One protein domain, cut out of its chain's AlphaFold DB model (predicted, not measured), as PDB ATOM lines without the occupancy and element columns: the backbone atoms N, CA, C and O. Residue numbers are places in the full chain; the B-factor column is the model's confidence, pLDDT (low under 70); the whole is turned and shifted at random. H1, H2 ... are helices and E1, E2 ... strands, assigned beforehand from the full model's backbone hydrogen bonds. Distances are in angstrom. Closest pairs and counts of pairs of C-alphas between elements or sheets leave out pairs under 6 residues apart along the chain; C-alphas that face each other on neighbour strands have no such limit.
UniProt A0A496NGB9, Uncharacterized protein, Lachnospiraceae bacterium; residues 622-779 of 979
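AT A GLANCE: This is residues 622 to 779 of the 979 residues of an uncharacterized protein of Lachnospiraceae bacterium (UniProt A0A496NGB9). Two bundles of three helices, H1 H2 H4 and H6 H7 H8, are set crosswise to each other, with H4 of the first packed on H8 of the second; each bundle is up and down, each helix running against the one before it in the chain. A small strand hairpin, E1 and E2, sits with H3 at the end of the first bundle where H1 and H4 begin, and the short H5 packs on H6. The printed part has 158 residues with eight named helices and two named strands, in the order H1 H2 H3 E1 E2 H4 H5 H6 H7 H8; the sheet E1 - E2 is antiparallel and the class is mostly helix. The whole is compact, with a radius of gyration of the C-alphas of 16.8 A and spans of 46 by 44 by 25 A.

IN THESE COORDINATES: H1, residues 622 to 641, begins at C-alpha 622 (-70.287, 36.856, -47.250) and is 27.2 A long. H2, residues 648 to 667, measures 28.7 A. H3 holds residues 671 to 674, E1 residues 675 to 679 and E2 residues 686 to 690. H4, residues 692 to 705, measures 20.6 A and ends at C-alpha 705 (-46.282, 51.266, -47.399). H5 holds residues 709 to 712. H6, residues 718 to 734, measures 24.4 A, and H7, residues 743 to 762, 28.6 A. H8, residues 766 to 777, measures 16.3 A and ends at C-alpha 777 (-42.752, 43.709, -37.379).

HOW THE PARTS SIT: H1 and H2, a helical hairpin, touch at a shallow tilt of 2 degrees, opposite ways; their closest C-alphas, of Lys 625 and Ile 665, are 6.2 A apart. H4 touches H2, closest at the C-alphas of Ala 661 and Tyr 697, 6.4 A. H3 touches H4 with the C-alphas of Leu 674 and Leu 694 closest, 5.8 A; of H4, residues 692 to 694 alone take part. In the hairpin E1 and E2, N 676 and O 689 are within hydrogen-bond range at 2.9 A, as are N 687 and O 678 at 2.8 A. H4 and H8 touch about perpendicular, at 74 degrees, with the C-alphas of Arg 700 and Ala 774 closest, 5.2 A. H5 touches H6, closest at the C-alphas of Thr 712 and Leu 721, 5.2 A; of H6, residues 718 to 724 alone take part. H7 and H8, a helical hairpin, touch at a shallow tilt of 14 degrees, opposite ways, closest at the C-alphas of Ile 760 and Ala 772, 5.5 A; of H7, residues 753 to 760 alone take part. H6 and H7 are apart from H1 and H2. In H2, H4, H6 and H7 every O i to N i+4 pair is within hydrogen-bond range; H1 has 15 of 16 and H8 7 of 8, while H3 and H5 are too short for such a pair.

THE WHOLE: The two C-alphas farthest apart, those of Ala 622 and Lys 739, are 48.1 A apart. The printed part has no cut and no long link. The mean pLDDT of the printed part is 74.8; 55 residues are under 70, among them residues 622 to 630, 677 to 688 and 738 to 749.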
ATOM      1  N   ALA A 622     -70.295  35.849 -46.184       50.62
ATOM      2  CA  ALA A 622     -70.287  36.856 -47.250       50.62
ATOM      3  C   ALA A 622     -69.873  38.241 -46.730       50.62
ATOM      4  O   ALA A 622     -69.050  38.903 -47.357       50.62
ATOM      5  N   MET A 623     -70.378  38.636 -45.558       53.94
ATOM      6  CA  MET A 623     -70.020  39.897 -44.907       53.94
ATOM      7  C   MET A 623     -68.541  39.913 -44.509       53.94
ATOM      8  O   MET A 623     -67.859  40.907 -44.719       53.94
ATOM      9  N   LEU A 624     -68.012  38.802 -43.991       59.91
ATOM     10  CA  LEU A 624     -66.602  38.700 -43.607       59.91
ATOM     11  C   LEU A 624     -65.664  38.653 -44.814       59.91
ATOM     12  O   LEU A 624     -64.578  39.219 -44.758       59.91
ATOM     13  N   LYS A 625     -66.074  38.029 -45.924       63.09
ATOM     14  CA  LYS A 625     -65.329  38.099 -47.190       63.09
ATOM     15  C   LYS A 625     -65.364  39.497 -47.799       63.09
ATOM     16  O   LYS A 625     -64.342  39.924 -48.323       63.09
ATOM     17  N   SER A 626     -66.496  40.201 -47.714       55.66
ATOM     18  CA  SER A 626     -66.586  41.617 -48.097       55.66
ATOM     19  C   SER A 626     -65.622  42.439 -47.258       55.66
ATOM     20  O   SER A 626     -64.681  42.987 -47.807       55.66
ATOM     21  N   LYS A 627     -65.732  42.356 -45.929       60.75
ATOM     22  CA  LYS A 627     -64.857  43.063 -44.989       60.75
ATOM     23  C   LYS A 627     -63.370  42.765 -45.208       60.75
ATOM     24  O   LYS A 627     -62.538  43.658 -45.088       60.75
ATOM     25  N   ALA A 628     -63.024  41.522 -45.557       66.50
ATOM     26  CA  ALA A 628     -61.659  41.151 -45.925       66.50
ATOM     27  C   ALA A 628     -61.208  41.806 -47.236       66.50
ATOM     28  O   ALA A 628     -60.064  42.242 -47.323       66.50
ATOM     29  N   ASN A 629     -62.076  41.879 -48.247       65.12
ATOM     30  CA  ASN A 629     -61.768  42.593 -49.485       65.12
ATOM     31  C   ASN A 629     -61.669  44.099 -49.246       65.12
ATOM     32  O   ASN A 629     -60.711  44.681 -49.728       65.12
ATOM     33  N   ASP A 630     -62.563  44.684 -48.449       62.44
ATOM     34  CA  ASP A 630     -62.546  46.104 -48.087       62.44
ATOM     35  C   ASP A 630     -61.251  46.456 -47.352       62.44
ATOM     36  O   ASP A 630     -60.597  47.439 -47.677       62.44
ATOM     37  N   LEU A 631     -60.802  45.604 -46.422       76.75
ATOM     38  CA  LEU A 631     -59.498  45.758 -45.777       76.75
ATOM     39  C   LEU A 631     -58.360  45.791 -46.811       76.75
ATOM     40  O   LEU A 631     -57.525  46.689 -46.776       76.75
ATOM     41  N   ILE A 632     -58.318  44.823 -47.728       81.38
ATOM     42  CA  ILE A 632     -57.271  44.740 -48.759       81.38
ATOM     43  C   ILE A 632     -57.360  45.904 -49.752       81.38
ATOM     44  O   ILE A 632     -56.330  46.423 -50.186       81.38
ATOM     45  N   ASP A 633     -58.568  46.325 -50.104       62.59
ATOM     46  CA  ASP A 633     -58.818  47.450 -50.991       62.59
ATOM     47  C   ASP A 633     -58.390  48.750 -50.337       62.59
ATOM     48  O   ASP A 633     -57.629  49.479 -50.953       62.59
ATOM     49  N   ASN A 634     -58.731  48.981 -49.073       62.28
ATOM     50  CA  ASN A 634     -58.295  50.150 -48.316       62.28
ATOM     51  C   ASN A 634     -56.770  50.213 -48.187       62.28
ATOM     52  O   ASN A 634     -56.171  51.266 -48.402       62.28
ATOM     53  N   LEU A 635     -56.122  49.083 -47.884       77.81
ATOM     54  CA  LEU A 635     -54.660  49.001 -47.793       77.81
ATOM     55  C   LEU A 635     -53.977  49.290 -49.137       77.81
ATOM     56  O   LEU A 635     -52.959  49.979 -49.177       77.81
ATOM     57  N   TYR A 636     -54.536  48.789 -50.241       75.88
ATOM     58  CA  TYR A 636     -54.024  49.075 -51.579       75.88
ATOM     59  C   TYR A 636     -54.314  50.513 -52.017       75.88
ATOM     60  O   TYR A 636     -53.420  51.182 -52.521       75.88
ATOM     61  N   THR A 637     -55.530  51.009 -51.797       59.94
ATOM     62  CA  THR A 637     -55.941  52.381 -52.118       59.94
ATOM     63  C   THR A 637     -55.072  53.385 -51.372       59.94
ATOM     64  O   THR A 637     -54.664  54.376 -51.960       59.94
ATOM     65  N   ALA A 638     -54.675  53.109 -50.126       58.38
ATOM     66  CA  ALA A 638     -53.730  53.963 -49.407       58.38
ATOM     67  C   ALA A 638     -52.370  54.090 -50.123       58.38
ATOM     68  O   ALA A 638     -51.775  55.168 -50.107       58.38
ATOM     69  N   LEU A 639     -51.881  53.025 -50.768       64.75
ATOM     70  CA  LEU A 639     -50.667  53.051 -51.596       64.75
ATOM     71  C   LEU A 639     -50.909  53.743 -52.944       64.75
ATOM     72  O   LEU A 639     -50.055  54.496 -53.400       64.75
ATOM     73  N   ASP A 640     -52.066  53.503 -53.559       54.31
ATOM     74  CA  ASP A 640     -52.431  53.999 -54.889       54.31
ATOM     75  C   ASP A 640     -52.750  55.505 -54.894       54.31
ATOM     76  O   ASP A 640     -52.226  56.264 -55.707       54.31
ATOM     77  N   VAL A 641     -53.496  55.989 -53.898       45.19
ATOM     78  CA  VAL A 641     -53.726  57.426 -53.651       45.19
ATOM     79  C   VAL A 641     -52.403  58.149 -53.390       45.19
ATOM     80  O   VAL A 641     -52.213  59.288 -53.813       45.19
ATOM     81  N   ASN A 642     -51.451  57.466 -52.750       45.09
ATOM     82  CA  ASN A 642     -50.098  57.958 -52.509       45.09
ATOM     83  C   ASN A 642     -49.086  57.474 -53.560       45.09
ATOM     84  O   ASN A 642     -47.892  57.441 -53.265       45.09
ATOM     85  N   ARG A 643     -49.510  57.104 -54.777       56.66
ATOM     86  CA  ARG A 643     -48.637  56.456 -55.775       56.66
ATOM     87  C   ARG A 643     -47.340  57.202 -56.075       56.66
ATOM     88  O   ARG A 643     -46.336  56.573 -56.365       56.66
ATOM     89  N   THR A 644     -47.320  58.528 -55.943       45.84
ATOM     90  CA  THR A 644     -46.117  59.360 -56.132       45.84
ATOM     91  C   THR A 644     -45.069  59.208 -55.029       45.84
ATOM     92  O   THR A 644     -43.914  59.580 -55.228       45.84
ATOM     93  N   ARG A 645     -45.437  58.652 -53.868       53.22
ATOM     94  CA  ARG A 645     -44.500  58.290 -52.799       53.22
ATOM     95  C   ARG A 645     -43.769  56.989 -53.089       53.22
ATOM     96  O   ARG A 645     -42.825  56.695 -52.373       53.22
ATOM     97  N   TYR A 646     -44.170  56.217 -54.091       70.19
ATOM     98  CA  TYR A 646     -43.668  54.867 -54.327       70.19
ATOM     99  C   TYR A 646     -43.127  54.739 -55.751       70.19
ATOM    100  O   TYR A 646     -43.587  55.419 -56.663       70.19
ATOM    101  N   THR A 647     -42.141  53.867 -55.956       76.31
ATOM    102  CA  THR A 647     -41.713  53.523 -57.317       76.31
ATOM    103  C   THR A 647     -42.697  52.539 -57.947       76.31
ATOM    104  O   THR A 647     -43.441  51.839 -57.248       76.31
ATOM    105  N   ASP A 648     -42.670  52.430 -59.275       76.12
ATOM    106  CA  ASP A 648     -43.528  51.505 -60.018       76.12
ATOM    107  C   ASP A 648     -43.361  50.050 -59.557       76.12
ATOM    108  O   ASP A 648     -44.318  49.281 -59.565       76.12
ATOM    109  N   GLU A 649     -42.167  49.646 -59.127       85.56
ATOM    110  CA  GLU A 649     -41.882  48.301 -58.622       85.56
ATOM    111  C   GLU A 649     -42.584  48.015 -57.292       85.56
ATOM    112  O   GLU A 649     -43.067  46.900 -57.079       85.56
ATOM    113  N   VAL A 650     -42.697  49.018 -56.416       82.38
ATOM    114  CA  VAL A 650     -43.428  48.905 -55.144       82.38
ATOM    115  C   VAL A 650     -44.931  48.846 -55.398       82.38
ATOM    116  O   VAL A 650     -45.615  47.991 -54.832       82.38
ATOM    117  N   LEU A 651     -45.443  49.672 -56.312       73.81
ATOM    118  CA  LEU A 651     -46.859  49.663 -56.700       73.81
ATOM    119  C   LEU A 651     -47.256  48.363 -57.414       73.81
ATOM    120  O   LEU A 651     -48.308  47.792 -57.121       73.81
ATOM    121  N   LYS A 652     -46.390  47.829 -58.285       82.25
ATOM    122  CA  LYS A 652     -46.568  46.507 -58.911       82.25
ATOM    123  C   LYS A 652     -46.576  45.389 -57.871       82.25
ATOM    124  O   LYS A 652     -47.414  44.493 -57.949       82.25
ATOM    125  N   ALA A 653     -45.688  45.440 -56.876       88.19
ATOM    126  CA  ALA A 653     -45.686  44.474 -55.780       88.19
ATOM    127  C   ALA A 653     -46.973  44.555 -54.942       88.19
ATOM    128  O   ALA A 653     -47.562  43.518 -54.641       88.19
ATOM    129  N   ALA A 654     -47.457  45.761 -54.635       83.38
ATOM    130  CA  ALA A 654     -48.725  45.978 -53.934       83.38
ATOM    131  C   ALA A 654     -49.934  45.456 -54.720       83.38
ATOM    132  O   ALA A 654     -50.823  44.820 -54.152       83.38
ATOM    133  N   PHE A 655     -49.950  45.664 -56.035       78.94
ATOM    134  CA  PHE A 655     -50.990  45.138 -56.916       78.94
ATOM    135  C   PHE A 655     -50.983  43.604 -56.963       78.94
ATOM    136  O   PHE A 655     -52.025  42.961 -56.814       78.94
ATOM    137  N   ASN A 656     -49.804  42.994 -57.103       85.38
ATOM    138  CA  ASN A 656     -49.668  41.537 -57.080       85.38
ATOM    139  C   ASN A 656     -50.112  40.958 -55.729       85.38
ATOM    140  O   ASN A 656     -50.845  39.969 -55.695       85.38
ATOM    141  N   LEU A 657     -49.760  41.623 -54.625       90.81
ATOM    142  CA  LEU A 657     -50.201  41.257 -53.281       90.81
ATOM    143  C   LEU A 657     -51.729  41.333 -53.131       90.81
ATOM    144  O   LEU A 657     -52.337  40.415 -52.583       90.81
ATOM    145  N   LYS A 658     -52.364  42.384 -53.669       86.44
ATOM    146  CA  LYS A 658     -53.829  42.537 -53.705       86.44
ATOM    147  C   LYS A 658     -54.493  41.373 -54.436       86.44
ATOM    148  O   LYS A 658     -55.488  40.825 -53.958       86.44
ATOM    149  N   LYS A 659     -53.939  40.970 -55.580       81.19
ATOM    150  CA  LYS A 659     -54.440  39.839 -56.370       81.19
ATOM    151  C   LYS A 659     -54.311  38.514 -55.614       81.19
ATOM    152  O   LYS A 659     -55.276  37.753 -55.575       81.19
ATOM    153  N   GLU A 660     -53.163  38.264 -54.979       88.50
ATOM    154  CA  GLU A 660     -52.955  37.091 -54.114       88.50
ATOM    155  C   GLU A 660     -53.963  37.054 -52.958       88.50
ATOM    156  O   GLU A 660     -54.570  36.015 -52.692       88.50
ATOM    157  N   ALA A 661     -54.171  38.194 -52.296       84.50
ATOM    158  CA  ALA A 661     -55.079  38.310 -51.166       84.50
ATOM    159  C   ALA A 661     -56.537  38.070 -51.573       84.50
ATOM    160  O   ALA A 661     -57.229  37.277 -50.932       84.50
ATOM    161  N   ARG A 662     -56.996  38.673 -52.676       75.25
ATOM    162  CA  ARG A 662     -58.354  38.467 -53.207       75.25
ATOM    163  C   ARG A 662     -58.603  37.014 -53.614       75.25
ATOM    164  O   ARG A 662     -59.663  36.469 -53.310       75.25
ATOM    165  N   ASP A 663     -57.628  36.358 -54.243       80.12
ATOM    166  CA  ASP A 663     -57.725  34.932 -54.585       80.12
ATOM    167  C   ASP A 663     -57.815  34.046 -53.327       80.12
ATOM    168  O   ASP A 663     -58.633  33.123 -53.265       80.12
ATOM    169  N   TYR A 664     -57.045  34.363 -52.282       85.69
ATOM    170  CA  TYR A 664     -57.149  33.685 -50.988       85.69
ATOM    171  C   TYR A 664     -58.517  33.898 -50.318       85.69
ATOM    172  O   TYR A 664     -59.148  32.921 -49.907       85.69
ATOM    173  N   ILE A 665     -59.006  35.140 -50.252       77.81
ATOM    174  CA  ILE A 665     -60.315  35.492 -49.669       77.81
ATOM    175  C   ILE A 665     -61.449  34.782 -50.416       77.81
ATOM    176  O   ILE A 665     -62.376  34.258 -49.799       77.81
ATOM    177  N   ALA A 666     -61.369  34.700 -51.745       69.31
ATOM    178  CA  ALA A 666     -62.354  33.989 -52.553       69.31
ATOM    179  C   ALA A 666     -62.387  32.476 -52.261       69.31
ATOM    180  O   ALA A 666     -63.456  31.859 -52.338       69.31
ATOM    181  N   LYS A 667     -61.234  31.880 -51.922       76.19
ATOM    182  CA  LYS A 667     -61.058  30.441 -51.661       76.19
ATOM    183  C   LYS A 667     -61.286  30.025 -50.202       76.19
ATOM    184  O   LYS A 667     -61.430  28.821 -49.964       76.19
ATOM    185  N   SER A 668     -61.326  30.961 -49.251       73.62
ATOM    186  CA  SER A 668     -61.556  30.658 -47.830       73.62
ATOM    187  C   SER A 668     -62.947  30.054 -47.603       73.62
ATOM    188  O   SER A 668     -63.903  30.364 -48.319       73.62
ATOM    189  N   LYS A 669     -63.069  29.129 -46.647       57.59
ATOM    190  CA  LYS A 669     -64.293  28.329 -46.416       57.59
ATOM    191  C   LYS A 669     -64.943  28.570 -45.059       57.59
ATOM    192  O   LYS A 669     -66.077  28.135 -44.864       57.59
ATOM    193  N   PHE A 670     -64.237  29.208 -44.127       58.56
ATOM    194  CA  PHE A 670     -64.723  29.433 -42.769       58.56
ATOM    195  C   PHE A 670     -64.403  30.847 -42.285       58.56
ATOM    196  O   PHE A 670     -63.318  31.363 -42.534       58.56
ATOM    197  N   ASP A 671     -65.324  31.419 -41.513       54.88
ATOM    198  CA  ASP A 671     -65.213  32.748 -40.900       54.88
ATOM    199  C   ASP A 671     -63.908  32.893 -40.088       54.88
ATOM    200  O   ASP A 671     -63.202  33.892 -40.211       54.88
ATOM    201  N   THR A 672     -63.523  31.832 -39.368       56.09
ATOM    202  CA  THR A 672     -62.292  31.749 -38.560       56.09
ATOM    203  C   THR A 672     -60.993  31.703 -39.367       56.09
ATOM    204  O   THR A 672     -59.923  31.806 -38.779       56.09
ATOM    205  N   GLU A 673     -61.045  31.484 -40.687       71.88
ATOM    206  CA  GLU A 673     -59.853  31.568 -41.549       71.88
ATOM    207  C   GLU A 673     -59.495  33.021 -41.882       71.88
ATOM    208  O   GLU A 673     -58.329  33.310 -42.137       71.88
ATOM    209  N   LEU A 674     -60.486  33.922 -41.883       73.38
ATOM    210  CA  LEU A 674     -60.310  35.337 -42.213       73.38
ATOM    211  C   LEU A 674     -60.236  36.205 -40.957       73.38
ATOM    212  O   LEU A 674     -59.344  37.042 -40.853       73.38
ATOM    213  N   TYR A 675     -61.125  35.972 -39.989       75.88
ATOM    214  CA  TYR A 675     -61.227  36.784 -38.779       75.88
ATOM    215  C   TYR A 675     -61.416  35.939 -37.521       75.88
ATOM    216  O   TYR A 675     -62.053  34.889 -37.541       75.88
ATOM    217  N   LYS A 676     -60.916  36.437 -36.392       75.12
ATOM    218  CA  LYS A 676     -61.225  35.918 -35.052       75.12
ATOM    219  C   LYS A 676     -61.779  37.033 -34.171       75.12
ATOM    220  O   LYS A 676     -61.370  38.181 -34.317       75.12
ATOM    221  N   GLU A 677     -62.671  36.698 -33.242       62.47
ATOM    222  CA  GLU A 677     -62.996  37.615 -32.146       62.47
ATOM    223  C   GLU A 677     -61.746  37.813 -31.287       62.47
ATOM    224  O   GLU A 677     -61.074  36.852 -30.895       62.47
ATOM    225  N   GLY A 678     -61.401  39.063 -31.024       60.09
ATOM    226  CA  GLY A 678     -60.206  39.401 -30.275       60.09
ATOM    227  C   GLY A 678     -60.131  40.886 -29.991       60.09
ATOM    228  O   GLY A 678     -61.049  41.640 -30.293       60.09
ATOM    229  N   ILE A 679     -59.026  41.295 -29.387       47.53
ATOM    230  CA  ILE A 679     -58.687  42.705 -29.266       47.53
ATOM    231  C   ILE A 679     -57.815  43.032 -30.467       47.53
ATOM    232  O   ILE A 679     -56.778  42.392 -30.659       47.53
ATOM    233  N   ASP A 680     -58.258  43.972 -31.291       51.66
ATOM    234  CA  ASP A 680     -57.452  44.456 -32.404       51.66
ATOM    235  C   ASP A 680     -56.176  45.113 -31.839       51.66
ATOM    236  O   ASP A 680     -56.267  45.959 -30.947       51.66
ATOM    237  N   PRO A 681     -54.978  44.693 -32.277       47.88
ATOM    238  CA  PRO A 681     -53.726  45.146 -31.680       47.88
ATOM    239  C   PRO A 681     -53.396  46.616 -31.978       47.88
ATOM    240  O   PRO A 681     -52.683  47.232 -31.185       47.88
ATOM    241  N   ASP A 682     -53.932  47.194 -33.057       47.88
ATOM    242  CA  ASP A 682     -53.714  48.596 -33.424       47.88
ATOM    243  C   ASP A 682     -54.692  49.522 -32.672       47.88
ATOM    244  O   ASP A 682     -54.321  50.612 -32.225       47.88
ATOM    245  N   THR A 683     -55.944  49.089 -32.483       45.88
ATOM    246  CA  THR A 683     -57.001  49.912 -31.858       45.88
ATOM    247  C   THR A 683     -57.229  49.619 -30.371       45.88
ATOM    248  O   THR A 683     -57.791  50.453 -29.662       45.88
ATOM    249  N   GLN A 684     -56.757  48.471 -29.877       41.97
ATOM    250  CA  GLN A 684     -57.028  47.906 -28.547       41.97
ATOM    251  C   GLN A 684     -58.520  47.729 -28.210       41.97
ATOM    252  O   GLN A 684     -58.891  47.636 -27.039       41.97
ATOM    253  N   MET A 685     -59.379  47.619 -29.224       37.06
ATOM    254  CA  MET A 685     -60.818  47.418 -29.057       37.06
ATOM    255  C   MET A 685     -61.232  45.958 -29.300       37.06
ATOM    256  O   MET A 685     -60.650  45.289 -30.159       37.06
ATOM    257  N   PRO A 686     -62.237  45.440 -28.567       34.97
ATOM    258  CA  PRO A 686     -62.822  44.140 -28.861       34.97
ATOM    259  C   PRO A 686     -63.551  44.184 -30.211       34.97
ATOM    260  O   PRO A 686     -64.438  45.006 -30.426       34.97
ATOM    261  N   GLY A 687     -63.186  43.288 -31.123       56.09
ATOM    262  CA  GLY A 687     -63.720  43.249 -32.479       56.09
ATOM    263  C   GLY A 687     -63.237  42.039 -33.277       56.09
ATOM    264  O   GLY A 687     -62.690  41.075 -32.737       56.09
ATOM    265  N   LEU A 688     -63.472  42.079 -34.588       63.25
ATOM    266  CA  LEU A 688     -63.003  41.059 -35.524       63.25
ATOM    267  C   LEU A 688     -61.593  41.406 -36.000       63.25
ATOM    268  O   LEU A 688     -61.410  42.366 -36.741       63.25
ATOM    269  N   VAL A 689     -60.616  40.591 -35.614       74.00
ATOM    270  CA  VAL A 689     -59.198  40.782 -35.940       74.00
ATOM    271  C   VAL A 689     -58.812  39.868 -37.104       74.00
ATOM    272  O   VAL A 689     -59.133  38.673 -37.036       74.00
ATOM    273  N   PRO A 690     -58.132  40.371 -38.158       80.69
ATOM    274  CA  PRO A 690     -57.614  39.532 -39.233       80.69
ATOM    275  C   PRO A 690     -56.783  38.367 -38.688       80.69
ATOM    276  O   PRO A 690     -56.041  38.513 -37.715       80.69
ATOM    277  N   THR A 691     -56.890  37.191 -39.302       79.25
ATOM    278  CA  THR A 691     -56.132  36.010 -38.877       79.25
ATOM    279  C   THR A 691     -55.575  35.220 -40.058       79.25
ATOM    280  O   THR A 691     -55.847  35.529 -41.220       79.25
ATOM    281  N   GLY A 692     -54.733  34.227 -39.765       85.25
ATOM    282  CA  GLY A 692     -54.102  33.381 -40.774       85.25
ATOM    283  C   GLY A 692     -53.395  34.195 -41.859       85.25
ATOM    284  O   GLY A 692     -52.643  35.122 -41.567       85.25
ATOM    285  N   LYS A 693     -53.657  33.867 -43.131       86.81
ATOM    286  CA  LYS A 693     -53.045  34.591 -44.254       86.81
ATOM    287  C   LYS A 693     -53.604  36.002 -44.444       86.81
ATOM    288  O   LYS A 693     -52.917  36.822 -45.032       86.81
ATOM    289  N   LEU A 694     -54.813  36.314 -43.963       87.31
ATOM    290  CA  LEU A 694     -55.342  37.679 -44.072       87.31
ATOM    291  C   LEU A 694     -54.534  38.658 -43.207       87.31
ATOM    292  O   LEU A 694     -54.254  39.771 -43.643       87.31
ATOM    293  N   ALA A 695     -54.105  38.218 -42.019       85.88
ATOM    294  CA  ALA A 695     -53.175  38.977 -41.185       85.88
ATOM    295  C   ALA A 695     -51.801  39.151 -41.860       85.88
ATOM    296  O   ALA A 695     -51.277  40.262 -41.874       85.88
ATOM    297  N   ASP A 696     -51.267  38.098 -42.493       88.94
ATOM    298  CA  ASP A 696     -50.024  38.171 -43.282       88.94
ATOM    299  C   ASP A 696     -50.132  39.207 -44.414       88.94
ATOM    300  O   ASP A 696     -49.271  40.073 -44.543       88.94
ATOM    301  N   TYR A 697     -51.224  39.195 -45.190       93.12
ATOM    302  CA  TYR A 697     -51.453  40.201 -46.230       93.12
ATOM    303  C   TYR A 697     -51.506  41.620 -45.656       93.12
ATOM    304  O   TYR A 697     -50.845  42.505 -46.196       93.12
ATOM    305  N   ASN A 698     -52.218  41.831 -44.543       89.81
ATOM    306  CA  ASN A 698     -52.268  43.125 -43.855       89.81
ATOM    307  C   ASN A 698     -50.858  43.628 -43.482       89.81
ATOM    308  O   ASN A 698     -50.481  44.752 -43.815       89.81
ATOM    309  N   MET A 699     -50.033  42.774 -42.870       88.06
ATOM    310  CA  MET A 699     -48.663  43.129 -42.472       88.06
ATOM    311  C   MET A 699     -47.738  43.368 -43.672       88.06
ATOM    312  O   MET A 699     -46.924  44.291 -43.652       88.06
ATOM    313  N   ARG A 700     -47.894  42.603 -44.757       94.00
ATOM    314  CA  ARG A 700     -47.147  42.805 -46.011       94.00
ATOM    315  C   ARG A 700     -47.507  44.129 -46.687       94.00
ATOM    316  O   ARG A 700     -46.612  44.805 -47.189       94.00
ATOM    317  N   PHE A 701     -48.776  44.543 -46.654       91.50
ATOM    318  CA  PHE A 701     -49.185  45.875 -47.115       91.50
ATOM    319  C   PHE A 701     -48.571  46.994 -46.263       91.50
ATOM    320  O   PHE A 701     -48.082  47.973 -46.824       91.50
ATOM    321  N   LYS A 702     -48.507  46.829 -44.932       87.00
ATOM    322  CA  LYS A 702     -47.810  47.777 -44.040       87.00
ATOM    323  C   LYS A 702     -46.315  47.886 -44.366       87.00
ATOM    324  O   LYS A 702     -45.788  48.995 -44.417       87.00
ATOM    325  N   ALA A 703     -45.646  46.763 -44.636       88.75
ATOM    326  CA  ALA A 703     -44.245  46.760 -45.058       88.75
ATOM    327  C   ALA A 703     -44.052  47.520 -46.383       88.75
ATOM    328  O   ALA A 703     -43.228  48.432 -46.449       88.75
ATOM    329  N   LEU A 704     -44.877  47.231 -47.401       91.81
ATOM    330  CA  LEU A 704     -44.852  47.935 -48.693       91.81
ATOM    331  C   LEU A 704     -45.096  49.442 -48.553       91.81
ATOM    332  O   LEU A 704     -44.408  50.232 -49.194       91.81
ATOM    333  N   ALA A 705     -46.013  49.853 -47.674       84.12
ATOM    334  CA  ALA A 705     -46.282  51.266 -47.399       84.12
ATOM    335  C   ALA A 705     -45.077  52.018 -46.820       84.12
ATOM    336  O   ALA A 705     -45.029  53.247 -46.907       84.12
ATOM    337  N   SER A 706     -44.089  51.299 -46.278       85.06
ATOM    338  CA  SER A 706     -42.842  51.873 -45.781       85.06
ATOM    339  C   SER A 706     -41.749  52.026 -46.847       85.06
ATOM    340  O   SER A 706     -40.726  52.641 -46.548       85.06
ATOM    341  N   TYR A 707     -41.929  51.481 -48.059       89.00
ATOM    342  CA  TYR A 707     -40.930  51.468 -49.143       89.00
ATOM    343  C   TYR A 707     -41.088  52.667 -50.077       89.00
ATOM    344  O   TYR A 707     -41.217  52.521 -51.291       89.00
ATOM    345  N   ASP A 708     -41.116  53.866 -49.508       75.62
ATOM    346  CA  ASP A 708     -41.267  55.078 -50.303       75.62
ATOM    347  C   ASP A 708     -39.995  55.433 -51.105       75.62
ATOM    348  O   ASP A 708     -38.935  54.805 -50.985       75.62
ATOM    349  N   ILE A 709     -40.104  56.441 -51.971       66.50
ATOM    350  CA  ILE A 709     -39.027  56.954 -52.834       66.50
ATOM    351  C   ILE A 709     -37.809  57.457 -52.052       66.50
ATOM    352  O   ILE A 709     -36.715  57.515 -52.612       66.50
ATOM    353  N   LEU A 710     -37.955  57.778 -50.761       65.44
ATOM    354  CA  LEU A 710     -36.824  58.165 -49.916       65.44
ATOM    355  C   LEU A 710     -35.957  56.952 -49.559       65.44
ATOM    356  O   LEU A 710     -34.744  57.097 -49.434       65.44
ATOM    357  N   LYS A 711     -36.556  55.759 -49.446       71.56
ATOM    358  CA  LYS A 711     -35.828  54.498 -49.219       71.56
ATOM    359  C   LYS A 711     -35.397  53.797 -50.502       71.56
ATOM    360  O   LYS A 711     -34.324  53.200 -50.558       71.56
ATOM    361  N   THR A 712     -36.241  53.836 -51.526       69.56
ATOM    362  CA  THR A 712     -36.008  53.142 -52.807       69.56
ATOM    363  C   THR A 712     -35.149  53.944 -53.782       69.56
ATOM    364  O   THR A 712     -34.557  53.358 -54.691       69.56
ATOM    365  N   GLY A 713     -35.046  55.260 -53.568       57.00
ATOM    366  CA  GLY A 713     -34.421  56.211 -54.479       57.00
ATOM    367  C   GLY A 713     -35.331  56.575 -55.656       57.00
ATOM    368  O   GLY A 713     -36.114  55.762 -56.139       57.00
ATOM    369  N   TYR A 714     -35.190  57.802 -56.174       48.94
ATOM    370  CA  TYR A 714     -35.944  58.278 -57.349       48.94
ATOM    371  C   TYR A 714     -35.709  57.428 -58.612       48.94
ATOM    372  O   TYR A 714     -36.590  57.318 -59.459       48.94
ATOM    373  N   LYS A 715     -34.519  56.823 -58.740       61.69
ATOM    374  CA  LYS A 715     -34.263  55.693 -59.642       61.69
ATOM    375  C   LYS A 715     -34.275  54.439 -58.784       61.69
ATOM    376  O   LYS A 715     -33.369  54.273 -57.969       61.69
ATOM    377  N   TYR A 716     -35.295  53.607 -58.965       76.19
ATOM    378  CA  TYR A 716     -35.508  52.411 -58.162       76.19
ATOM    379  C   TYR A 716     -34.236  51.558 -58.056       76.19
ATOM    380  O   TYR A 716     -33.659  51.142 -59.063       76.19
ATOM    381  N   ASN A 717     -33.804  51.299 -56.820       82.44
ATOM    382  CA  ASN A 717     -32.660  50.447 -56.514       82.44
ATOM    383  C   ASN A 717     -33.038  49.413 -55.444       82.44
ATOM    384  O   ASN A 717     -33.129  49.719 -54.251       82.44
ATOM    385  N   PHE A 718     -33.227  48.166 -55.878       89.75
ATOM    386  CA  PHE A 718     -33.642  47.077 -54.999       89.75
ATOM    387  C   PHE A 718     -32.603  46.728 -53.925       89.75
ATOM    388  O   PHE A 718     -32.971  46.497 -52.773       89.75
ATOM    389  N   ASP A 719     -31.310  46.725 -54.259       87.75
ATOM    390  CA  ASP A 719     -30.257  46.407 -53.289       87.75
ATOM    391  C   ASP A 719     -30.138  47.483 -52.205       87.75
ATOM    392  O   ASP A 719     -29.921  47.155 -51.038       87.75
ATOM    393  N   SER A 720     -30.350  48.755 -52.559       83.56
ATOM    394  CA  SER A 720     -30.428  49.857 -51.592       83.56
ATOM    395  C   SER A 720     -31.587  49.660 -50.612       83.56
ATOM    396  O   SER A 720     -31.374  49.686 -49.400       83.56
ATOM    397  N   LEU A 721     -32.791  49.379 -51.127       88.69
ATOM    398  CA  LEU A 721     -33.976  49.107 -50.309       88.69
ATOM    399  C   LEU A 721     -33.752  47.910 -49.370       88.69
ATOM    400  O   LEU A 721     -33.992  47.996 -48.166       88.69
ATOM    401  N   LYS A 722     -33.257  46.793 -49.911       93.31
ATOM    402  CA  LYS A 722     -32.983  45.560 -49.161       93.31
ATOM    403  C   LYS A 722     -31.966  45.789 -48.040       93.31
ATOM    404  O   LYS A 722     -32.155  45.288 -46.932       93.31
ATOM    405  N   ASN A 723     -30.915  46.566 -48.301       89.81
ATOM    406  CA  ASN A 723     -29.902  46.906 -47.300       89.81
ATOM    407  C   ASN A 723     -30.447  47.825 -46.195       89.81
ATOM    408  O   ASN A 723     -30.105  47.624 -45.028       89.81
ATOM    409  N   ASP A 724     -31.302  48.794 -46.532       87.56
ATOM    410  CA  ASP A 724     -31.940  49.686 -45.551       87.56
ATOM    411  C   ASP A 724     -32.889  48.923 -44.613       87.56
ATOM    412  O   ASP A 724     -32.796  49.039 -43.385       87.56
ATOM    413  N   VAL A 725     -33.731  48.050 -45.178       88.81
ATOM    414  CA  VAL A 725     -34.609  47.149 -44.411       88.81
ATOM    415  C   VAL A 725     -33.776  46.228 -43.514       88.81
ATOM    416  O   VAL A 725     -34.025  46.142 -42.311       88.81
ATOM    417  N   TYR A 726     -32.722  45.602 -44.053       93.06
ATOM    418  CA  TYR A 726     -31.813  44.756 -43.271       93.06
ATOM    419  C   TYR A 726     -31.195  45.509 -42.086       93.06
ATOM    420  O   TYR A 726     -31.136  44.983 -40.971       93.06
ATOM    421  N   LYS A 727     -30.732  46.742 -42.315       89.69
ATOM    422  CA  LYS A 727     -30.128  47.583 -41.279       89.69
ATOM    423  C   LYS A 727     -31.143  47.930 -40.192       89.69
ATOM    424  O   LYS A 727     -30.833  47.746 -39.018       89.69
ATOM    425  N   THR A 728     -32.347  48.343 -40.579       85.75
ATOM    426  CA  THR A 728     -33.431  48.710 -39.655       85.75
ATOM    427  C   THR A 728     -33.793  47.545 -38.733       85.75
ATOM    428  O   THR A 728     -33.815  47.701 -37.511       85.75
ATOM    429  N   VAL A 729     -33.981  46.346 -39.292       86.62
ATOM    430  CA  VAL A 729     -34.301  45.135 -38.517       86.62
ATOM    431  C   VAL A 729     -33.144  44.731 -37.596       86.62
ATOM    432  O   VAL A 729     -33.360  44.365 -36.439       86.62
ATOM    433  N   ASN A 730     -31.901  44.825 -38.076       89.44
ATOM    434  CA  ASN A 730     -30.712  44.491 -37.291       89.44
ATOM    435  C   ASN A 730     -30.472  45.477 -36.135       89.44
ATOM    436  O   ASN A 730     -30.052  45.067 -35.054       89.44
ATOM    437  N   ASP A 731     -30.737  46.764 -36.337       83.31
ATOM    438  CA  ASP A 731     -30.614  47.775 -35.285       83.31
ATOM    439  C   ASP A 731     -31.750  47.651 -34.255       83.31
ATOM    440  O   ASP A 731     -31.487  47.746 -33.055       83.31
ATOM    441  N   GLY A 732     -32.968  47.298 -34.691       77.31
ATOM    442  CA  GLY A 732     -34.064  46.901 -33.799       77.31
ATOM    443  C   GLY A 732     -33.678  45.732 -32.888       77.31
ATOM    444  O   GLY A 732     -33.846  45.817 -31.674       77.31
ATOM    445  N   TYR A 733     -33.051  44.689 -33.444       83.12
ATOM    446  CA  TYR A 733     -32.537  43.552 -32.672       83.12
ATOM    447  C   TYR A 733     -31.477  43.953 -31.633       83.12
ATOM    448  O   TYR A 733     -31.524  43.495 -30.490       83.12
ATOM    449  N   LYS A 734     -30.524  44.826 -31.997       81.12
ATOM    450  CA  LYS A 734     -29.492  45.323 -31.063       81.12
ATOM    451  C   LYS A 734     -30.079  46.127 -29.903       81.12
ATOM    452  O   LYS A 734     -29.465  46.174 -28.840       81.12
ATOM    453  N   GLY A 735     -31.236  46.756 -30.107       73.69
ATOM    454  CA  GLY A 735     -31.955  47.516 -29.087       73.69
ATOM    455  C   GLY A 735     -32.665  46.659 -28.031       73.69
ATOM    456  O   GLY A 735     -33.209  47.211 -27.079       73.69
ATOM    457  N   ILE A 736     -32.674  45.329 -28.174       71.38
ATOM    458  CA  ILE A 736     -33.356  44.418 -27.250       71.38
ATOM    459  C   ILE A 736     -32.449  44.060 -26.068       71.38
ATOM    460  O   ILE A 736     -31.392  43.444 -26.238       71.38
ATOM    461  N   ASP A 737     -32.906  44.337 -24.842       70.25
ATOM    462  CA  ASP A 737     -32.238  43.853 -23.630       70.25
ATOM    463  C   ASP A 737     -32.548  42.370 -23.361       70.25
ATOM    464  O   ASP A 737     -33.404  41.998 -22.553       70.25
ATOM    465  N   LEU A 738     -31.783  41.492 -24.011       65.62
ATOM    466  CA  LEU A 738     -31.880  40.041 -23.829       65.62
ATOM    467  C   LEU A 738     -31.564  39.572 -22.394       65.62
ATOM    468  O   LEU A 738     -31.819  38.406 -22.083       65.62
ATOM    469  N   LYS A 739     -31.007  40.426 -21.518       64.69
ATOM    470  CA  LYS A 739     -30.753  40.082 -20.105       64.69
ATOM    471  C   LYS A 739     -32.028  40.139 -19.259       64.69
ATOM    472  O   LYS A 739     -32.099  39.462 -18.233       64.69
ATOM    473  N   GLY A 740     -33.033  40.907 -19.687       57.47
ATOM    474  CA  GLY A 740     -34.357  40.956 -19.059       57.47
ATOM    475  C   GLY A 740     -35.207  39.704 -19.321       57.47
ATOM    476  O   GLY A 740     -36.131  39.404 -18.556       57.47
ATOM    477  N   PHE A 741     -34.860  38.945 -20.362       55.28
ATOM    478  CA  PHE A 741     -35.542  37.724 -20.778       55.28
ATOM    479  C   PHE A 741     -34.972  36.461 -20.123       55.28
ATOM    480  O   PHE A 741     -33.860  36.437 -19.594       55.28
ATOM    481  N   ASN A 742     -35.763  35.386 -20.135       58.31
ATOM    482  CA  ASN A 742     -35.270  34.066 -19.754       58.31
ATOM    483  C   ASN A 742     -34.474  33.429 -20.909       58.31
ATOM    484  O   ASN A 742     -34.632  33.799 -22.070       58.31
ATOM    485  N   GLU A 743     -33.635  32.445 -20.587       54.94
ATOM    486  CA  GLU A 743     -32.704  31.822 -21.536       54.94
ATOM    487  C   GLU A 743     -33.388  31.241 -22.786       54.94
ATOM    488  O   GLU A 743     -32.889  31.416 -23.895       54.94
ATOM    489  N   TYR A 744     -34.555  30.615 -22.619       49.41
ATOM    490  CA  TYR A 744     -35.339  30.038 -23.713       49.41
ATOM    491  C   TYR A 744     -35.885  31.120 -24.657       49.41
ATOM    492  O   TYR A 744     -35.774  31.012 -25.876       49.41
ATOM    493  N   TYR A 745     -36.401  32.215 -24.103       56.94
ATOM    494  CA  TYR A 745     -36.938  33.324 -24.885       56.94
ATOM    495  C   TYR A 745     -35.838  34.103 -25.613       56.94
ATOM    496  O   TYR A 745     -35.973  34.424 -26.793       56.94
ATOM    497  N   SER A 746     -34.694  34.308 -24.958       62.28
ATOM    498  CA  SER A 746     -33.513  34.883 -25.602       62.28
ATOM    499  C   SER A 746     -33.040  34.048 -26.793       62.28
ATOM    500  O   SER A 746     -32.525  34.617 -27.751       62.28
ATOM    501  N   GLN A 747     -33.227  32.721 -26.779       67.31
ATOM    502  CA  GLN A 747     -32.937  31.855 -27.930       67.31
ATOM    503  C   GLN A 747     -33.976  31.989 -29.052       67.31
ATOM    504  O   GLN A 747     -33.587  32.035 -30.216       67.31
ATOM    505  N   ILE A 748     -35.267  32.109 -28.729       62.03
ATOM    506  CA  ILE A 748     -36.334  32.309 -29.727       62.03
ATOM    507  C   ILE A 748     -36.178  33.653 -30.434       62.03
ATOM    508  O   ILE A 748     -36.199  33.693 -31.660       62.03
ATOM    509  N   VAL A 749     -35.956  34.738 -29.687       66.44
ATOM    510  CA  VAL A 749     -35.738  36.073 -30.265       66.44
ATOM    511  C   VAL A 749     -34.493  36.066 -31.153       66.44
ATOM    512  O   VAL A 749     -34.556  36.509 -32.298       66.44
ATOM    513  N   LYS A 750     -33.388  35.465 -30.686       76.44
ATOM    514  CA  LYS A 750     -32.175  35.254 -31.496       76.44
ATOM    515  C   LYS A 750     -32.471  34.511 -32.797       76.44
ATOM    516  O   LYS A 750     -32.026  34.944 -33.855       76.44
ATOM    517  N   ALA A 751     -33.205  33.401 -32.726       77.88
ATOM    518  CA  ALA A 751     -33.527  32.577 -33.886       77.88
ATOM    519  C   ALA A 751     -34.480  33.286 -34.859       77.88
ATOM    520  O   ALA A 751     -34.274  33.207 -36.069       77.88
ATOM    521  N   GLY A 752     -35.478  34.010 -34.343       79.50
ATOM    522  CA  GLY A 752     -36.431  34.797 -35.125       79.50
ATOM    523  C   GLY A 752     -35.736  35.901 -35.913       79.50
ATOM    524  O   GLY A 752     -35.824  35.922 -37.137       79.50
ATOM    525  N   TYR A 753     -34.945  36.743 -35.241       84.75
ATOM    526  CA  TYR A 753     -34.168  37.782 -35.920       84.75
ATOM    527  C   TYR A 753     -33.124  37.201 -36.880       84.75
ATOM    528  O   TYR A 753     -32.986  37.703 -37.992       84.75
ATOM    529  N   ALA A 754     -32.430  36.115 -36.516       87.44
ATOM    530  CA  ALA A 754     -31.474  35.463 -37.414       87.44
ATOM    531  C   ALA A 754     -32.144  34.930 -38.690       87.44
ATOM    532  O   ALA A 754     -31.603  35.094 -39.787       87.44
ATOM    533  N   LYS A 755     -33.332  34.326 -38.562       89.50
ATOM    534  CA  LYS A 755     -34.119  33.846 -39.698       89.50
ATOM    535  C   LYS A 755     -34.600  35.009 -40.562       89.50
ATOM    536  O   LYS A 755     -34.356  34.991 -41.762       89.50
ATOM    537  N   THR A 756     -35.202  36.037 -39.969       88.88
ATOM    538  CA  THR A 756     -35.717  37.201 -40.704       88.88
ATOM    539  C   THR A 756     -34.609  37.947 -41.448       88.88
ATOM    540  O   THR A 756     -34.749  38.241 -42.632       88.88
ATOM    541  N   LEU A 757     -33.456  38.166 -40.811       92.94
ATOM    542  CA  LEU A 757     -32.279  38.753 -41.460       92.94
ATOM    543  C   LEU A 757     -31.739  37.866 -42.597       92.94
ATOM    544  O   LEU A 757     -31.249  38.383 -43.601       92.94
ATOM    545  N   SER A 758     -31.828  36.536 -42.471       93.69
ATOM    546  CA  SER A 758     -31.483  35.612 -43.560       93.69
ATOM    547  C   SER A 758     -32.474  35.690 -44.723       93.69
ATOM    548  O   SER A 758     -32.037  35.694 -45.872       93.69
ATOM    549  N   ASP A 759     -33.772  35.776 -44.440       92.25
ATOM    550  CA  ASP A 759     -34.831  35.848 -45.449       92.25
ATOM    551  C   ASP A 759     -34.789  37.190 -46.208       92.25
ATOM    552  O   ASP A 759     -34.903  37.202 -47.434       92.25
ATOM    553  N   ILE A 760     -34.484  38.303 -45.525       93.69
ATOM    554  CA  ILE A 760     -34.225  39.609 -46.162       93.69
ATOM    555  C   ILE A 760     -33.047  39.512 -47.141       93.69
ATOM    556  O   ILE A 760     -33.151  39.964 -48.278       93.69
ATOM    557  N   LYS A 761     -31.936  38.874 -46.743       92.88
ATOM    558  CA  LYS A 761     -30.764  38.697 -47.625       92.88
ATOM    559  C   LYS A 761     -31.070  37.879 -48.880       92.88
ATOM    560  O   LYS A 761     -30.457  38.127 -49.912       92.88
ATOM    561  N   LYS A 762     -31.970  36.899 -48.772       94.62
ATOM    562  CA  LYS A 762     -32.358  35.996 -49.865       94.62
ATOM    563  C   LYS A 762     -33.458  36.556 -50.766       94.62
ATOM    564  O   LYS A 762     -33.741  35.936 -51.777       94.62
ATOM    565  N   SER A 763     -34.089  37.668 -50.393       94.81
ATOM    566  CA  SER A 763     -35.193  38.241 -51.165       94.81
ATOM    567  C   SER A 763     -34.690  38.778 -52.507       94.81
ATOM    568  O   SER A 763     -33.747  39.576 -52.535       94.81
ATOM    569  N   GLU A 764     -35.332  38.371 -53.603       92.50
ATOM    570  CA  GLU A 764     -34.939  38.737 -54.975       92.50
ATOM    571  C   GLU A 764     -35.818  39.845 -55.573       92.50
ATOM    572  O   GLU A 764     -35.452  40.465 -56.569       92.50
ATOM    573  N   ASN A 765     -36.968  40.133 -54.957       92.06
ATOM    574  CA  ASN A 765     -37.887  41.187 -55.384       92.06
ATOM    575  C   ASN A 765     -38.624  41.845 -54.200       92.06
ATOM    576  O   ASN A 765     -38.581  41.370 -53.063       92.06
ATOM    577  N   VAL A 766     -39.325  42.953 -54.471       91.69
ATOM    578  CA  VAL A 766     -40.044  43.756 -53.456       91.69
ATOM    579  C   VAL A 766     -41.121  42.953 -52.721       91.69
ATOM    580  O   VAL A 766     -41.349  43.168 -51.533       91.69
ATOM    581  N   LEU A 767     -41.785  42.026 -53.412       90.06
ATOM    582  CA  LEU A 767     -42.883  41.239 -52.853       90.06
ATOM    583  C   LEU A 767     -42.390  40.152 -51.882       90.06
ATOM    584  O   LEU A 767     -43.079  39.829 -50.910       90.06
ATOM    585  N   GLU A 768     -41.207  39.593 -52.136       92.81
ATOM    586  CA  GLU A 768     -40.501  38.698 -51.216       92.81
ATOM    587  C   GLU A 768     -39.909  39.460 -50.032       92.81
ATOM    588  O   GLU A 768     -40.069  39.030 -48.886       92.81
ATOM    589  N   LEU A 769     -39.308  40.625 -50.295       94.69
ATOM    590  CA  LEU A 769     -38.752  41.487 -49.256       94.69
ATOM    591  C   LEU A 769     -39.836  41.934 -48.267       94.69
ATOM    592  O   LEU A 769     -39.630  41.819 -47.061       94.69
ATOM    593  N   SER A 770     -41.016  42.339 -48.755       93.69
ATOM    594  CA  SER A 770     -42.138  42.754 -47.897       93.69
ATOM    595  C   SER A 770     -42.654  41.637 -46.998       93.69
ATOM    596  O   SER A 770     -43.139  41.900 -45.901       93.69
ATOM    597  N   LYS A 771     -42.517  40.378 -47.421       92.31
ATOM    598  CA  LYS A 771     -42.865  39.211 -46.605       92.31
ATOM    599  C   LYS A 771     -41.870  38.995 -45.466       92.31
ATOM    600  O   LYS A 771     -42.279  38.751 -44.329       92.31
ATOM    601  N   ALA A 772     -40.574  39.083 -45.758       90.75
ATOM    602  CA  ALA A 772     -39.536  38.963 -44.738       90.75
ATOM    603  C   ALA A 772     -39.604  40.134 -43.739       90.75
ATOM    604  O   ALA A 772     -39.528  39.926 -42.532       90.75
ATOM    605  N   ASP A 773     -39.834  41.349 -44.230       91.12
ATOM    606  CA  ASP A 773     -39.972  42.554 -43.412       91.12
ATOM    607  C   ASP A 773     -41.239  42.541 -42.542       91.12
ATOM    608  O   ASP A 773     -41.163  42.796 -41.343       91.12
ATOM    609  N   ALA A 774     -42.384  42.116 -43.088       86.94
ATOM    610  CA  ALA A 774     -43.615  41.916 -42.317       86.94
ATOM    611  C   ALA A 774     -43.415  40.962 -41.127       86.94
ATOM    612  O   ALA A 774     -43.912  41.226 -40.036       86.94
ATOM    613  N   THR A 775     -42.619  39.902 -41.310       85.38
ATOM    614  CA  THR A 775     -42.249  38.976 -40.225       85.38
ATOM    615  C   THR A 775     -41.433  39.683 -39.132       85.38
ATOM    616  O   THR A 775     -41.518  39.324 -37.962       85.38
ATOM    617  N   SER A 776     -40.634  40.696 -39.486       82.44
ATOM    618  CA  SER A 776     -39.836  41.473 -38.527       82.44
ATOM    619  C   SER A 776     -40.687  42.357 -37.612       82.44
ATOM    620  O   SER A 776     -40.340  42.541 -36.446       82.44
ATOM    621  N   LEU A 777     -41.817  42.858 -38.119       77.06
ATOM    622  CA  LEU A 777     -42.752  43.709 -37.379       77.06
ATOM    623  C   LEU A 777     -43.488  42.948 -36.267       77.06
ATOM    624  O   LEU A 777     -43.996  43.568 -35.338       77.06
ATOM    625  N   GLU A 778     -43.523  41.616 -36.345       72.56
ATOM    626  CA  GLU A 778     -44.078  40.739 -35.308       72.56
ATOM    627  C   GLU A 778     -43.044  40.351 -34.235       72.56
ATOM    628  O   GLU A 778     -43.395  39.742 -33.223       72.56
ATOM    629  N   LEU A 779     -41.760  40.683 -34.434       75.19
ATOM    630  CA  LEU A 779     -40.707  40.400 -33.459       75.19
ATOM    631  C   LEU A 779     -40.663  41.475 -32.352       75.19
ATOM    632  O   LEU A 779     -40.934  42.648 -32.620       75.19
TER     633      LEU A 779